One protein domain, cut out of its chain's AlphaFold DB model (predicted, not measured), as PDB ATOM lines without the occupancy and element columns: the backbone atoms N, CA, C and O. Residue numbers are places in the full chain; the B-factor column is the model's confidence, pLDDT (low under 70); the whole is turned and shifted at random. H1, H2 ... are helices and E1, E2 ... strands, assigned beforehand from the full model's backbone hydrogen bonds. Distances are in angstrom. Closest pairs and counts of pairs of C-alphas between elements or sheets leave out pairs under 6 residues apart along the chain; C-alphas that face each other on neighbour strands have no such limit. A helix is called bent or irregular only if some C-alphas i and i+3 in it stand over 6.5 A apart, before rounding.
ATOM      1  N   PHE A   5      17.352  -2.842 -20.757       90.31
ATOM      2  CA  PHE A   5      18.458  -3.636 -21.271       90.31
ATOM      3  C   PHE A   5      19.175  -4.398 -20.156       90.31
ATOM      4  O   PHE A   5      19.538  -5.551 -20.353       90.31
ATOM      5  N   ALA A   6      19.378  -3.749 -19.010       94.94
ATOM      6  CA  ALA A   6      20.101  -4.303 -17.876       94.94
ATOM      7  C   ALA A   6      19.788  -3.518 -16.600       94.94
ATOM      8  O   ALA A   6      19.296  -2.386 -16.655       94.94
ATOM      9  N   TYR A   7      20.156  -4.097 -15.468       96.75
ATOM     10  CA  TYR A   7      20.155  -3.474 -14.158       96.75
ATOM     11  C   TYR A   7      21.573  -3.425 -13.580       96.75
ATOM     12  O   TYR A   7      22.447  -4.215 -13.945       96.75
ATOM     13  N   ARG A   8      21.791  -2.498 -12.651       96.31
ATOM     14  CA  ARG A   8      22.982  -2.428 -11.802       96.31
ATOM     15  C   ARG A   8      22.549  -2.176 -10.370       96.31
ATOM     16  O   ARG A   8      21.764  -1.263 -10.131       96.31
ATOM     17  N   ALA A   9      23.074  -2.971  -9.447       97.00
ATOM     18  CA  ALA A   9      23.006  -2.703  -8.019       97.00
ATOM     19  C   ALA A   9      24.294  -2.000  -7.584       97.00
ATOM     20  O   ALA A   9      25.375  -2.370  -8.044       97.00
ATOM     21  N   ILE A  10      24.176  -1.012  -6.706       95.56
ATOM     22  CA  ILE A  10      25.296  -0.261  -6.140       95.56
ATOM     23  C   ILE A  10      25.106  -0.226  -4.628       95.56
ATOM     24  O   ILE A  10      24.017   0.049  -4.135       95.56
ATOM     25  N   ASP A  11      26.174  -0.499  -3.892       93.62
ATOM     26  CA  ASP A  11      26.297  -0.151  -2.480       93.62
ATOM     27  C   ASP A  11      27.581   0.668  -2.283       93.62
ATOM     28  O   ASP A  11      28.249   1.043  -3.248       93.62
ATOM     29  N   LEU A  12      27.974   0.934  -1.039       90.50
ATOM     30  CA  LEU A  12      29.144   1.769  -0.762       90.50
ATOM     31  C   LEU A  12      30.473   1.173  -1.284       90.50
ATOM     32  O   LEU A  12      31.468   1.894  -1.403       90.50
ATOM     33  N   ARG A  13      30.525  -0.138  -1.568       88.19
ATOM     34  CA  ARG A  13      31.703  -0.826  -2.119       88.19
ATOM     35  C   ARG A  13      31.617  -1.062  -3.622       88.19
ATOM     36  O   ARG A  13      32.682  -1.198  -4.217       88.19
ATOM     37  N   ASP A  14      30.414  -1.123  -4.187       88.88
ATOM     38  CA  ASP A  14      30.140  -1.304  -5.619       88.88
ATOM     39  C   ASP A  14      30.883  -2.514  -6.221       88.88
ATOM     40  O   ASP A  14      31.653  -2.406  -7.170       88.88
ATOM     41  N   ARG A  15      30.702  -3.694  -5.608       87.06
ATOM     42  CA  ARG A  15      31.388  -4.951  -5.999       87.06
ATOM     43  C   ARG A  15      30.449  -6.038  -6.518       87.06
ATOM     44  O   ARG A  15      30.819  -7.214  -6.551       87.06
ATOM     45  N   PHE A  16      29.222  -5.675  -6.869       90.25
ATOM     46  CA  PHE A  16      28.256  -6.630  -7.398       90.25
ATOM     47  C   PHE A  16      28.590  -7.013  -8.844       90.25
ATOM     48  O   PHE A  16      29.177  -6.205  -9.569       90.25
ATOM     49  N   PRO A  17      28.239  -8.239  -9.276       87.25
ATOM     50  CA  PRO A  17      28.375  -8.634 -10.673       87.25
ATOM     51  C   PRO A  17      27.509  -7.740 -11.567       87.25
ATOM     52  O   PRO A  17      26.400  -7.359 -11.196       87.25
ATOM     53  N   GLN A  18      28.031  -7.391 -12.742       85.75
ATOM     54  CA  GLN A  18      27.372  -6.510 -13.706       85.75
ATOM     55  C   GLN A  18      27.616  -7.027 -15.136       85.75
ATOM     56  O   GLN A  18      28.715  -7.518 -15.407       85.75
ATOM     57  N   PRO A  19      26.651  -6.875 -16.064       92.31
ATOM     58  CA  PRO A  19      25.287  -6.372 -15.853       92.31
ATOM     59  C   PRO A  19      24.366  -7.416 -15.194       92.31
ATOM     60  O   PRO A  19      24.610  -8.613 -15.303       92.31
ATOM     61  N   LEU A  20      23.294  -6.959 -14.541       95.44
ATOM     62  CA  LEU A  20      22.225  -7.820 -14.015       95.44
ATOM     63  C   LEU A  20      21.045  -7.830 -14.992       95.44
ATOM     64  O   LEU A  20      20.726  -6.798 -15.586       95.44
ATOM     65  N   GLU A  21      20.390  -8.972 -15.179       94.00
ATOM     66  CA  GLU A  21      19.324  -9.118 -16.178       94.00
ATOM     67  C   GLU A  21      17.971  -8.666 -15.631       94.00
ATOM     68  O   GLU A  21      17.132  -8.144 -16.370       94.00
ATOM     69  N   THR A  22      17.759  -8.823 -14.321       96.31
ATOM     70  CA  THR A  22      16.479  -8.510 -13.682       96.31
ATOM     71  C   THR A  22      16.623  -7.593 -12.473       96.31
ATOM     72  O   THR A  22      17.638  -7.571 -11.778       96.31
ATOM     73  N   PHE A  23      15.547  -6.861 -12.171       97.31
ATOM     74  CA  PHE A  23      15.455  -6.092 -10.930       97.31
ATOM     75  C   PHE A  23      15.617  -6.984  -9.689       97.31
ATOM     76  O   PHE A  23      16.244  -6.573  -8.717       97.31
ATOM     77  N   ARG A  24      15.087  -8.213  -9.733       97.94
ATOM     78  CA  ARG A  24      15.211  -9.182  -8.639       97.94
ATOM     79  C   ARG A  24      16.668  -9.483  -8.315       97.94
ATOM     80  O   ARG A  24      17.045  -9.399  -7.155       97.94
ATOM     81  N   GLU A  25      17.477  -9.782  -9.326       97.88
ATOM     82  CA  GLU A  25      18.907 -10.054  -9.136       97.88
ATOM     83  C   GLU A  25      19.630  -8.855  -8.513       97.88
ATOM     84  O   GLU A  25      20.487  -9.024  -7.645       97.88
ATOM     85  N   ALA A  26      19.258  -7.633  -8.909       97.94
ATOM     86  CA  ALA A  26      19.796  -6.408  -8.322       97.94
ATOM     87  C   ALA A  26      19.402  -6.232  -6.852       97.94
ATOM     88  O   ALA A  26      20.250  -5.893  -6.026       97.94
ATOM     89  N   LEU A  27      18.148  -6.513  -6.505       98.25
ATOM     90  CA  LEU A  27      17.685  -6.471  -5.122       98.25
ATOM     91  C   LEU A  27      18.369  -7.541  -4.257       98.25
ATOM     92  O   LEU A  27      18.841  -7.244  -3.162       98.25
ATOM     93  N   GLU A  28      18.490  -8.763  -4.771       97.69
ATOM     94  CA  GLU A  28      19.146  -9.876  -4.079       97.69
ATOM     95  C   GLU A  28      20.652  -9.625  -3.890       97.69
ATOM     96  O   GLU A  28      21.215 -10.021  -2.870       97.69
ATOM     97  N   CYS A  29      21.303  -8.883  -4.796       97.00
ATOM     98  CA  CYS A  29      22.666  -8.394  -4.583       97.00
ATOM     99  C   CYS A  29      22.757  -7.505  -3.334       97.00
ATOM    100  O   CYS A  29      23.584  -7.773  -2.457       97.00
ATOM    101  N   LEU A  30      21.877  -6.503  -3.208       96.81
ATOM    102  CA  LEU A  30      21.841  -5.615  -2.038       96.81
ATOM    103  C   LEU A  30      21.512  -6.360  -0.737       96.81
ATOM    104  O   LEU A  30      22.003  -5.974   0.317       96.81
ATOM    105  N   GLN A  31      20.709  -7.424  -0.804       96.94
ATOM    106  CA  GLN A  31      20.324  -8.248   0.351       96.94
ATOM    107  C   GLN A  31      21.352  -9.334   0.712       96.94
ATOM    108  O   GLN A  31      21.200 -10.003   1.732       96.94
ATOM    109  N   SER A  32      22.375  -9.542  -0.117       94.56
ATOM    110  CA  SER A  32      23.361 -10.603   0.093       94.56
ATOM    111  C   SER A  32      24.381 -10.266   1.184       94.56
ATOM    112  O   SER A  32      24.645  -9.101   1.485       94.56
ATOM    113  N   ASP A  33      25.073 -11.292   1.682       89.69
ATOM    114  CA  ASP A  33      26.197 -11.155   2.625       89.69
ATOM    115  C   ASP A  33      27.408 -10.406   2.043       89.69
ATOM    116  O   ASP A  33      28.321 -10.011   2.768       89.69
ATOM    117  N   ARG A  34      27.453 -10.229   0.716       85.62
ATOM    118  CA  ARG A  34      28.496  -9.443   0.043       85.62
ATOM    119  C   ARG A  34      28.245  -7.941   0.136       85.62
ATOM    120  O   ARG A  34      29.172  -7.175  -0.132       85.62
ATOM    121  N   SER A  35      27.023  -7.544   0.491       90.62
ATOM    122  CA  SER A  35      26.629  -6.147   0.589       90.62
ATOM    123  C   SER A  35      27.354  -5.431   1.730       90.62
ATOM    124  O   SER A  35      27.719  -6.009   2.756       90.62
ATOM    125  N   TYR A  36      27.582  -4.137   1.555       91.44
ATOM    126  CA  TYR A  36      28.201  -3.278   2.543       91.44
ATOM    127  C   TYR A  36      27.436  -1.968   2.657       91.44
ATOM    128  O   TYR A  36      27.465  -1.122   1.767       91.44
ATOM    129  N   MET A  37      26.766  -1.804   3.801       90.25
ATOM    130  CA  MET A  37      25.949  -0.628   4.121       90.25
ATOM    131  C   MET A  37      24.832  -0.347   3.098       90.25
ATOM    132  O   MET A  37      24.387   0.791   2.961       90.25
ATOM    133  N   ALA A  38      24.323  -1.380   2.421       92.75
ATOM    134  CA  ALA A  38      23.290  -1.240   1.395       92.75
ATOM    135  C   ALA A  38      21.978  -0.612   1.911       92.75
ATOM    136  O   ALA A  38      21.280   0.052   1.159       92.75
ATOM    137  N   ALA A  39      21.666  -0.721   3.204       92.69
ATOM    138  CA  ALA A  39      20.517  -0.020   3.784       92.69
ATOM    139  C   ALA A  39      20.680   1.515   3.842       92.69
ATOM    140  O   ALA A  39      19.687   2.229   3.948       92.69
ATOM    141  N   MET A  40      21.913   2.032   3.778       89.31
ATOM    142  CA  MET A  40      22.204   3.472   3.815       89.31
ATOM    143  C   MET A  40      22.522   4.054   2.435       89.31
ATOM    144  O   MET A  40      22.259   5.231   2.207       89.31
ATOM    145  N   SER A  41      23.110   3.257   1.541       90.44
ATOM    146  CA  SER A  41      23.630   3.724   0.247       90.44
ATOM    147  C   SER A  41      23.237   2.835  -0.936       90.44
ATOM    148  O   SER A  41      23.889   2.887  -1.973       90.44
ATOM    149  N   GLY A  42      22.278   1.928  -0.751       94.81
ATOM    150  CA  GLY A  42      21.859   0.990  -1.783       94.81
ATOM    151  C   GLY A  42      21.104   1.700  -2.898       94.81
ATOM    152  O   GLY A  42      20.099   2.358  -2.642       94.81
ATOM    153  N   GLU A  43      21.553   1.516  -4.133       97.38
ATOM    154  CA  GLU A  43      20.898   2.041  -5.327       97.38
ATOM    155  C   GLU A  43      20.707   0.926  -6.355       97.38
ATOM    156  O   GLU A  43      21.538   0.022  -6.487       97.38
ATOM    157  N   ILE A  44      19.611   1.000  -7.110       98.06
ATOM    158  CA  ILE A  44      19.387   0.136  -8.268       98.06
ATOM    159  C   ILE A  44      19.084   1.014  -9.477       98.06
ATOM    160  O   ILE A  44      18.177   1.844  -9.452       98.06
ATOM    161  N   ILE A  45      19.836   0.807 -10.553       97.19
ATOM    162  CA  ILE A  45      19.715   1.551 -11.806       97.19
ATOM    163  C   ILE A  45      19.203   0.606 -12.889       97.19
ATOM    164  O   ILE A  45      19.751  -0.478 -13.071       97.19
ATOM    165  N   ALA A  46      18.182   1.028 -13.634       96.25
ATOM    166  CA  ALA A  46      17.711   0.365 -14.843       96.25
ATOM    167  C   ALA A  46      18.250   1.093 -16.083       96.25
ATOM    168  O   ALA A  46      17.945   2.267 -16.307       96.25
ATOM    169  N   TYR A  47      19.026   0.400 -16.911       93.88
ATOM    170  CA  TYR A  47      19.523   0.914 -18.185       93.88
ATOM    171  C   TYR A  47      18.514   0.654 -19.299       93.88
ATOM    172  O   TYR A  47      18.025  -0.464 -19.469       93.88
ATOM    173  N   LEU A  48      18.216   1.684 -20.084       89.94
ATOM    174  CA  LEU A  48      17.263   1.637 -21.183       89.94
ATOM    175  C   LEU A  48      17.980   1.594 -22.531       89.94
ATOM    176  O   LEU A  48      19.052   2.174 -22.727       89.94
ATOM    177  N   ARG A  49      17.337   0.966 -23.517       81.81
ATOM    178  CA  ARG A  49      17.778   1.057 -24.913       81.81
ATOM    179  C   ARG A  49      17.756   2.521 -25.368       81.81
ATOM    180  O   ARG A  49      16.744   3.200 -25.217       81.81
ATOM    181  N   GLY A  50      18.863   2.984 -25.948       75.88
ATOM    182  CA  GLY A  50      19.037   4.381 -26.369       75.88
ATOM    183  C   GLY A  50      19.910   5.231 -25.441       75.88
ATOM    184  O   GLY A  50      20.001   6.430 -25.663       75.88
ATOM    185  N   GLY A  51      20.560   4.628 -24.437       80.12
ATOM    186  CA  GLY A  51      21.561   5.303 -23.598       80.12
ATOM    187  C   GLY A  51      20.992   6.053 -22.391       80.12
ATOM    188  O   GLY A  51      21.727   6.762 -21.713       80.12
ATOM    189  N   TYR A  52      19.700   5.889 -22.110       85.56
ATOM    190  CA  TYR A  52      19.046   6.465 -20.935       85.56
ATOM    191  C   TYR A  52      19.130   5.510 -19.743       85.56
ATOM    192  O   TYR A  52      19.239   4.294 -19.910       85.56
ATOM    193  N   SER A  53      19.021   6.048 -18.534       92.06
ATOM    194  CA  SER A  53      18.916   5.262 -17.307       92.06
ATOM    195  C   SER A  53      17.845   5.832 -16.386       92.06
ATOM    196  O   SER A  53      17.532   7.022 -16.423       92.06
ATOM    197  N   LEU A  54      17.265   4.961 -15.567       94.56
ATOM    198  CA  LEU A  54      16.339   5.320 -14.502       94.56
ATOM    199  C   LEU A  54      16.894   4.795 -13.183       94.56
ATOM    200  O   LEU A  54      17.188   3.606 -13.071       94.56
ATOM    201  N   ILE A  55      17.009   5.668 -12.189       96.62
ATOM    202  CA  ILE A  55      17.296   5.262 -10.812       96.62
ATOM    203  C   ILE A  55      15.972   4.820 -10.195       96.62
ATOM    204  O   ILE A  55      14.986   5.558 -10.243       96.62
ATOM    205  N   ILE A  56      15.933   3.599  -9.669       97.81
ATOM    206  CA  ILE A  56      14.749   3.061  -9.006       97.81
ATOM    207  C   ILE A  56      14.666   3.697  -7.614       97.81
ATOM    208  O   ILE A  56      15.655   3.636  -6.883       97.81
ATOM    209  N   PRO A  57      13.518   4.291  -7.234       97.94
ATOM    210  CA  PRO A  57      13.339   4.879  -5.916       97.94
ATOM    211  C   PRO A  57      13.662   3.878  -4.813       97.94
ATOM    212  O   PRO A  57      13.122   2.771  -4.771       97.94
ATOM    213  N   ASP A  58      14.550   4.275  -3.914       96.25
ATOM    214  CA  ASP A  58      15.012   3.400  -2.844       96.25
ATOM    215  C   ASP A  58      13.908   3.028  -1.849       96.25
ATOM    216  O   ASP A  58      13.956   1.955  -1.266       96.25
ATOM    217  N   GLU A  59      12.863   3.841  -1.715       95.94
ATOM    218  CA  GLU A  59      11.701   3.610  -0.850       95.94
ATOM    219  C   GLU A  59      10.948   2.300  -1.136       95.94
ATOM    220  O   GLU A  59      10.254   1.785  -0.253       95.94
ATOM    221  N   PHE A  60      11.123   1.722  -2.330       97.69
ATOM    222  CA  PHE A  60      10.617   0.388  -2.653       97.69
ATOM    223  C   PHE A  60      11.334  -0.716  -1.867       97.69
ATOM    224  O   PHE A  60      10.718  -1.722  -1.514       97.69
ATOM    225  N   PHE A  61      12.627  -0.546  -1.588       97.06
ATOM    226  CA  PHE A  61      13.476  -1.593  -1.020       97.06
ATOM    227  C   PHE A  61      14.254  -1.185   0.240       97.06
ATOM    228  O   PHE A  61      14.826  -2.054   0.890       97.06
ATOM    229  N   ILE A  62      14.214   0.081   0.659       96.06
ATOM    230  CA  ILE A  62      14.807   0.607   1.892       96.06
ATOM    231  C   ILE A  62      13.707   1.238   2.748       96.06
ATOM    232  O   ILE A  62      13.017   2.177   2.351       96.06
ATOM    233  N   ARG A  63      13.561   0.738   3.975       93.94
ATOM    234  CA  ARG A  63      12.680   1.290   5.007       93.94
ATOM    235  C   ARG A  63      13.497   2.187   5.926       93.94
ATOM    236  O   ARG A  63      14.448   1.717   6.540       93.94
ATOM    237  N   ARG A  64      13.108   3.458   6.044       90.62
ATOM    238  CA  ARG A  64      13.734   4.430   6.953       90.62
ATOM    239  C   ARG A  64      12.813   4.704   8.136       90.62
ATOM    240  O   ARG A  64      11.692   5.170   7.943       90.62
ATOM    241  N   SER A  65      13.297   4.431   9.340       79.50
ATOM    242  CA  SER A  65      12.636   4.782  10.604       79.50
ATOM    243  C   SER A  65      13.184   6.098  11.176       79.50
ATOM    244  O   SER A  65      12.482   6.797  11.904       79.50
ATOM    245  N   SER A  66      14.428   6.460  10.831       74.31
ATOM    246  CA  SER A  66      15.062   7.762  11.097       74.31
ATOM    247  C   SER A  66      16.204   8.020  10.096       74.31
ATOM    248  O   SER A  66      16.453   7.179   9.237       74.31
ATOM    249  N   GLU A  67      16.927   9.145  10.202       65.44
ATOM    250  CA  GLU A  67      18.114   9.415   9.356       65.44
ATOM    251  C   GLU A  67      19.214   8.349   9.487       65.44
ATOM    252  O   GLU A  67      19.968   8.122   8.546       65.44
ATOM    253  N   ILE A  68      19.310   7.699  10.648       70.31
ATOM    254  CA  ILE A  68      20.388   6.756  10.984       70.31
ATOM    255  C   ILE A  68      19.876   5.309  11.001       70.31
ATOM    256  O   ILE A  68      20.664   4.368  10.974       70.31
ATOM    257  N   ASP A  69      18.556   5.131  11.062       84.50
ATOM    258  CA  ASP A  69      17.907   3.829  11.170       84.50
ATOM    259  C   ASP A  69      17.198   3.510   9.857       84.50
ATOM    260  O   ASP A  69      16.068   3.949   9.608       84.50
ATOM    261  N   ALA A  70      17.915   2.787   9.001       90.38
ATOM    262  CA  ALA A  70      17.435   2.301   7.724       90.38
ATOM    263  C   ALA A  70      17.729   0.807   7.596       90.38
ATOM    264  O   ALA A  70      18.792   0.329   7.996       90.38
ATOM    265  N   ALA A  71      16.791   0.072   7.007       94.06
ATOM    266  CA  ALA A  71      16.917  -1.355   6.754       94.06
ATOM    267  C   ALA A  71      16.431  -1.686   5.345       94.06
ATOM    268  O   ALA A  71      15.440  -1.126   4.873       94.06
ATOM    269  N   LEU A  72      17.104  -2.628   4.685       95.62
ATOM    270  CA  LEU A  72      16.568  -3.231   3.472       95.62
ATOM    271  C   LEU A  72      15.304  -4.024   3.805       95.62
ATOM    272  O   LEU A  72      15.184  -4.626   4.877       95.62
ATOM    273  N   VAL A  73      14.369  -4.045   2.864       96.62
ATOM    274  CA  VAL A  73      13.252  -4.988   2.897       96.62
ATOM    275  C   VAL A  73      13.793  -6.420   2.923       96.62
ATOM    276  O   VAL A  73      14.799  -6.701   2.263       96.62
ATOM    277  N   PRO A  74      13.170  -7.330   3.684       96.25
ATOM    278  CA  PRO A  74      13.677  -8.686   3.796       96.25
ATOM    279  C   PRO A  74      13.293  -9.518   2.547       96.25
ATOM    280  O   PRO A  74      12.321  -9.172   1.864       96.25
ATOM    281  N   PRO A  75      14.026 -10.596   2.206       97.06
ATOM    282  CA  PRO A  75      13.832 -11.322   0.945       97.06
ATOM    283  C   PRO A  75      12.418 -11.887   0.730       97.06
ATOM    284  O   PRO A  75      11.984 -12.069  -0.407       97.06
ATOM    285  N   GLU A  76      11.667 -12.139   1.804       97.75
ATOM    286  CA  GLU A  76      10.316 -12.710   1.757       97.75
ATOM    287  C   GLU A  76       9.296 -11.784   1.083       97.75
ATOM    288  O   GLU A  76       8.248 -12.250   0.639       97.75
ATOM    289  N   VAL A  77       9.581 -10.479   0.993       97.62
ATOM    290  CA  VAL A  77       8.697  -9.508   0.327       97.62
ATOM    291  C   VAL A  77       9.161  -9.130  -1.081       97.62
ATOM    292  O   VAL A  77       8.533  -8.279  -1.714       97.62
ATOM    293  N   ASN A  78      10.212  -9.770  -1.606       98.12
ATOM    294  CA  ASN A  78      10.773  -9.442  -2.919       98.12
ATOM    295  C   ASN A  78       9.740  -9.536  -4.047       98.12
ATOM    296  O   ASN A  78       9.775  -8.711  -4.954       98.12
ATOM    297  N   ASP A  79       8.798 -10.486  -3.993       98.38
ATOM    298  CA  ASP A  79       7.730 -10.612  -4.997       98.38
ATOM    299  C   ASP A  79       6.872  -9.343  -5.078       98.38
ATOM    300  O   ASP A  79       6.631  -8.814  -6.166       98.38
ATOM    301  N   THR A  80       6.461  -8.818  -3.921       98.12
ATOM    302  CA  THR A  80       5.671  -7.586  -3.818       98.12
ATOM    303  C   THR A  80       6.468  -6.387  -4.318       98.12
ATOM    304  O   THR A  80       5.975  -5.625  -5.145       98.12
ATOM    305  N   VAL A  81       7.722  -6.253  -3.876       98.12
ATOM    306  CA  VAL A  81       8.605  -5.146  -4.274       98.12
ATOM    307  C   VAL A  81       8.857  -5.167  -5.782       98.12
ATOM    308  O   VAL A  81       8.765  -4.134  -6.439       98.12
ATOM    309  N   CYS A  82       9.104  -6.346  -6.363       98.12
ATOM    310  CA  CYS A  82       9.264  -6.504  -7.808       98.12
ATOM    311  C   CYS A  82       8.011  -6.054  -8.569       98.12
ATOM    312  O   CYS A  82       8.133  -5.355  -9.574       98.12
ATOM    313  N   ALA A  83       6.816  -6.417  -8.095       97.88
ATOM    314  CA  ALA A  83       5.563  -6.021  -8.731       97.88
ATOM    315  C   ALA A  83       5.315  -4.502  -8.648       97.88
ATOM    316  O   ALA A  83       4.895  -3.889  -9.632       97.88
ATOM    317  N   GLU A  84       5.607  -3.884  -7.500       98.25
ATOM    318  CA  GLU A  84       5.492  -2.434  -7.305       98.25
ATOM    319  C   GLU A  84       6.467  -1.662  -8.202       98.25
ATOM    320  O   GLU A  84       6.064  -0.734  -8.911       98.25
ATOM    321  N   VAL A  85       7.730  -2.094  -8.250       97.81
ATOM    322  CA  VAL A  85       8.755  -1.505  -9.120       97.81
ATOM    323  C   VAL A  85       8.410  -1.703 -10.591       97.81
ATOM    324  O   VAL A  85       8.591  -0.784 -11.387       97.81
ATOM    325  N   GLU A  86       7.866  -2.856 -10.984       96.31
ATOM    326  CA  GLU A  86       7.419  -3.075 -12.358       96.31
ATOM    327  C   GLU A  86       6.272  -2.125 -12.739       96.31
ATOM    328  O   GLU A  86       6.283  -1.542 -13.830       96.31
ATOM    329  N   ALA A  87       5.295  -1.934 -11.848       96.69
ATOM    330  CA  ALA A  87       4.201  -0.994 -12.063       96.69
ATOM    331  C   ALA A  87       4.719   0.449 -12.189       96.69
ATOM    332  O   ALA A  87       4.326   1.166 -13.119       96.69
ATOM    333  N   TRP A  88       5.649   0.847 -11.317       96.88
ATOM    334  CA  TRP A  88       6.313   2.146 -11.378       96.88
ATOM    335  C   TRP A  88       7.105   2.320 -12.678       96.88
ATOM    336  O   TRP A  88       6.896   3.300 -13.389       96.88
ATOM    337  N   LEU A  89       7.933   1.345 -13.066       95.00
ATOM    338  CA  LEU A  89       8.706   1.375 -14.313       95.00
ATOM    339  C   LEU A  89       7.794   1.537 -15.530       95.00
ATOM    340  O   LEU A  89       8.082   2.347 -16.406       95.00
ATOM    341  N   ARG A  90       6.673   0.807 -15.592       93.12
ATOM    342  CA  ARG A  90       5.694   0.940 -16.685       93.12
ATOM    343  C   ARG A  90       5.122   2.360 -16.759       93.12
ATOM    344  O   ARG A  90       5.036   2.917 -17.851       93.12
ATOM    345  N   ALA A  91       4.761   2.958 -15.624       93.06
ATOM    346  CA  ALA A  91       4.248   4.327 -15.576       93.06
ATOM    347  C   ALA A  91       5.317   5.369 -15.960       93.06
ATOM    348  O   ALA A  91       5.057   6.253 -16.780       93.06
ATOM    349  N   THR A  92       6.529   5.234 -15.420       91.81
ATOM    350  CA  THR A  92       7.663   6.131 -15.679       91.81
ATOM    351  C   THR A  92       8.096   6.078 -17.140       91.81
ATOM    352  O   THR A  92       8.257   7.121 -17.770       91.81
ATOM    353  N   LEU A  93       8.203   4.881 -17.727       88.75
ATOM    354  CA  LEU A  93       8.571   4.711 -19.135       88.75
ATOM    355  C   LEU A  93       7.535   5.310 -20.089       88.75
ATOM    356  O   LEU A  93       7.920   5.924 -21.082       88.75
ATOM    357  N   ASN A  94       6.241   5.186 -19.781       86.50
ATOM    358  CA  ASN A  94       5.175   5.794 -20.582       86.50
ATOM    359  C   ASN A  94       5.216   7.329 -20.539       86.50
ATOM    360  O   ASN A  94       4.875   7.982 -21.524       86.50
ATOM    361  N   THR A  95       5.612   7.914 -19.408       82.75
ATOM    362  CA  THR A  95       5.829   9.365 -19.303       82.75
ATOM    363  C   THR A  95       7.066   9.774 -20.098       82.75
ATOM    364  O   THR A  95       6.982  10.656 -20.944       82.75
ATOM    365  N   HIS A  96       8.176   9.053 -19.928       73.75
ATOM    366  CA  HIS A  96       9.428   9.323 -20.634       73.75
ATOM    367  C   HIS A  96       9.297   9.204 -22.166       73.75
ATOM    368  O   HIS A  96      10.001   9.891 -22.900       73.75
ATOM    369  N   GLU A  97       8.401   8.360 -22.695       70.75
ATOM    370  CA  GLU A  97       8.097   8.330 -24.139       70.75
ATOM    371  C   GLU A  97       7.498   9.627 -24.665       70.75
ATOM    372  O   GLU A  97       7.765   9.987 -25.807       70.75
ATOM    373  N   LYS A  98       6.695  10.319 -23.856       67.62
ATOM    374  CA  LYS A  98       6.066  11.575 -24.273       67.62
ATOM    375  C   LYS A  98       7.078  12.712 -24.364       67.62
ATOM    376  O   LYS A  98       6.885  13.609 -25.178       67.62
ATOM    377  N   ASP A  99       8.133  12.641 -23.557       66.94
ATOM    378  CA  ASP A  99       9.155  13.685 -23.451       66.94
ATOM    379  C   ASP A  99      10.365  13.434 -24.364       66.94
ATOM    380  O   ASP A  99      11.120  14.358 -24.669       66.94
ATOM    381  N   LEU A 100      10.556  12.195 -24.831       64.06
ATOM    382  CA  LEU A 100      11.585  11.876 -25.816       64.06
ATOM    383  C   LEU A 100      11.271  12.579 -27.145       64.06
ATOM    384  O   LEU A 100      10.181  12.386 -27.693       64.06
TER     385      LEU A 100
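What this domain is: This is residues 5 to 100 of the 206 residues of the protein "DUF2384 domain-containing protein" of Chromohalobacter japonicus (UniProt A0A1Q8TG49). A small antiparallel sheet of three strands, E1 - E2 - E3, has the short helix H1 packed along E1 over one face, while the long helix H3 passes H1 and the E3 side of the sheet; residues 94 to 100, of which 94 to 99 belong to H3, stick out. Beyond one end of the sheet, the small hairpin E4 and E5 packs with the short helix H2. The printed part has 96 residues with three named helices and five named strands, in the order E1 H1 H2 E2 E3 E4 E5 H3, and its class is mixed, helices and strands. It is compact, with a radius of gyration of the C-alphas of 13.4 A and spans of 38 by 27 by 24 A.

Where its parts are: In the larger sheet, E1 is residues 5 to 10, 16.9 A long, from C-alpha 5 at (18.458, -3.636, -21.271). E2 is residues 43 to 48, 16.3 A, and E3 residues 53 to 56, 9.5 A. E4 is residues 62 to 64, 6.4 A, and E5 residues 70 to 72, 7.0 A. H1 is residues 23 to 31, 12.5 A, and H2 residues 38 to 41, 5.1 A. H3 is residues 75 to 99, 35.2 A, from C-alpha 75 at (13.832, -11.322, 0.945) to C-alpha 99 at (9.155, 13.685, -23.451). H3 has a kink of 29 degrees near residue 82 and is irregular, with C-alphas 76 and 79 7.5 A apart.

How they stand to each other: E2 is the inner strand. E1 and E2 are antiparallel at 164 degrees, with N 8 and O 45 2.9 A apart, within hydrogen-bond range. The hairpin E2 and E3 is antiparallel at 146 degrees, with N 46 and O 54 2.8 A apart, within hydrogen-bond range. Helices H1 and H3 are on one face of this sheet, an arrangement in two layers. H1 lies over E1 at a height over the sheet of 8.1 A and runs along the strands, at 12 degrees to E1 on the local plane. The closest C-alphas of E1 and H1 are those of Ala 9 and Ala 26, 4.9 A apart. H3 touches H1 with residues 75 to 82 alone, opposite ways at a steep tilt of 50 degrees; the closest C-alphas are those of Arg 24 and Cys 82, 6.6 A apart. The closest C-alphas of E3 and H3 are those of Ile 56 and Val 85, 7.5 A apart. H2 is not on the larger sheet; its closest C-alphas with E5 are those of Ala 39 and Ala 71, 4.9 A apart. The hairpin E4 and E5 is antiparallel at 157 degrees, with N 63 and O 71 2.8 A apart, within hydrogen-bond range. E4 and H3 are apart. Every O i to N i+4 pair is within hydrogen-bond range in H1, and 18 of 21 are in H3; H2 is too short for such a pair.

The domain as a whole: The two C-alphas farthest apart are those of Asp 33 and Lys 98, 40.6 A. The printed part has no cut. The link from E1 to H1, residues 11 to 22, is long. The mean pLDDT of the printed part is 91.4; residue 67 and residues 98 to 100 are under 70.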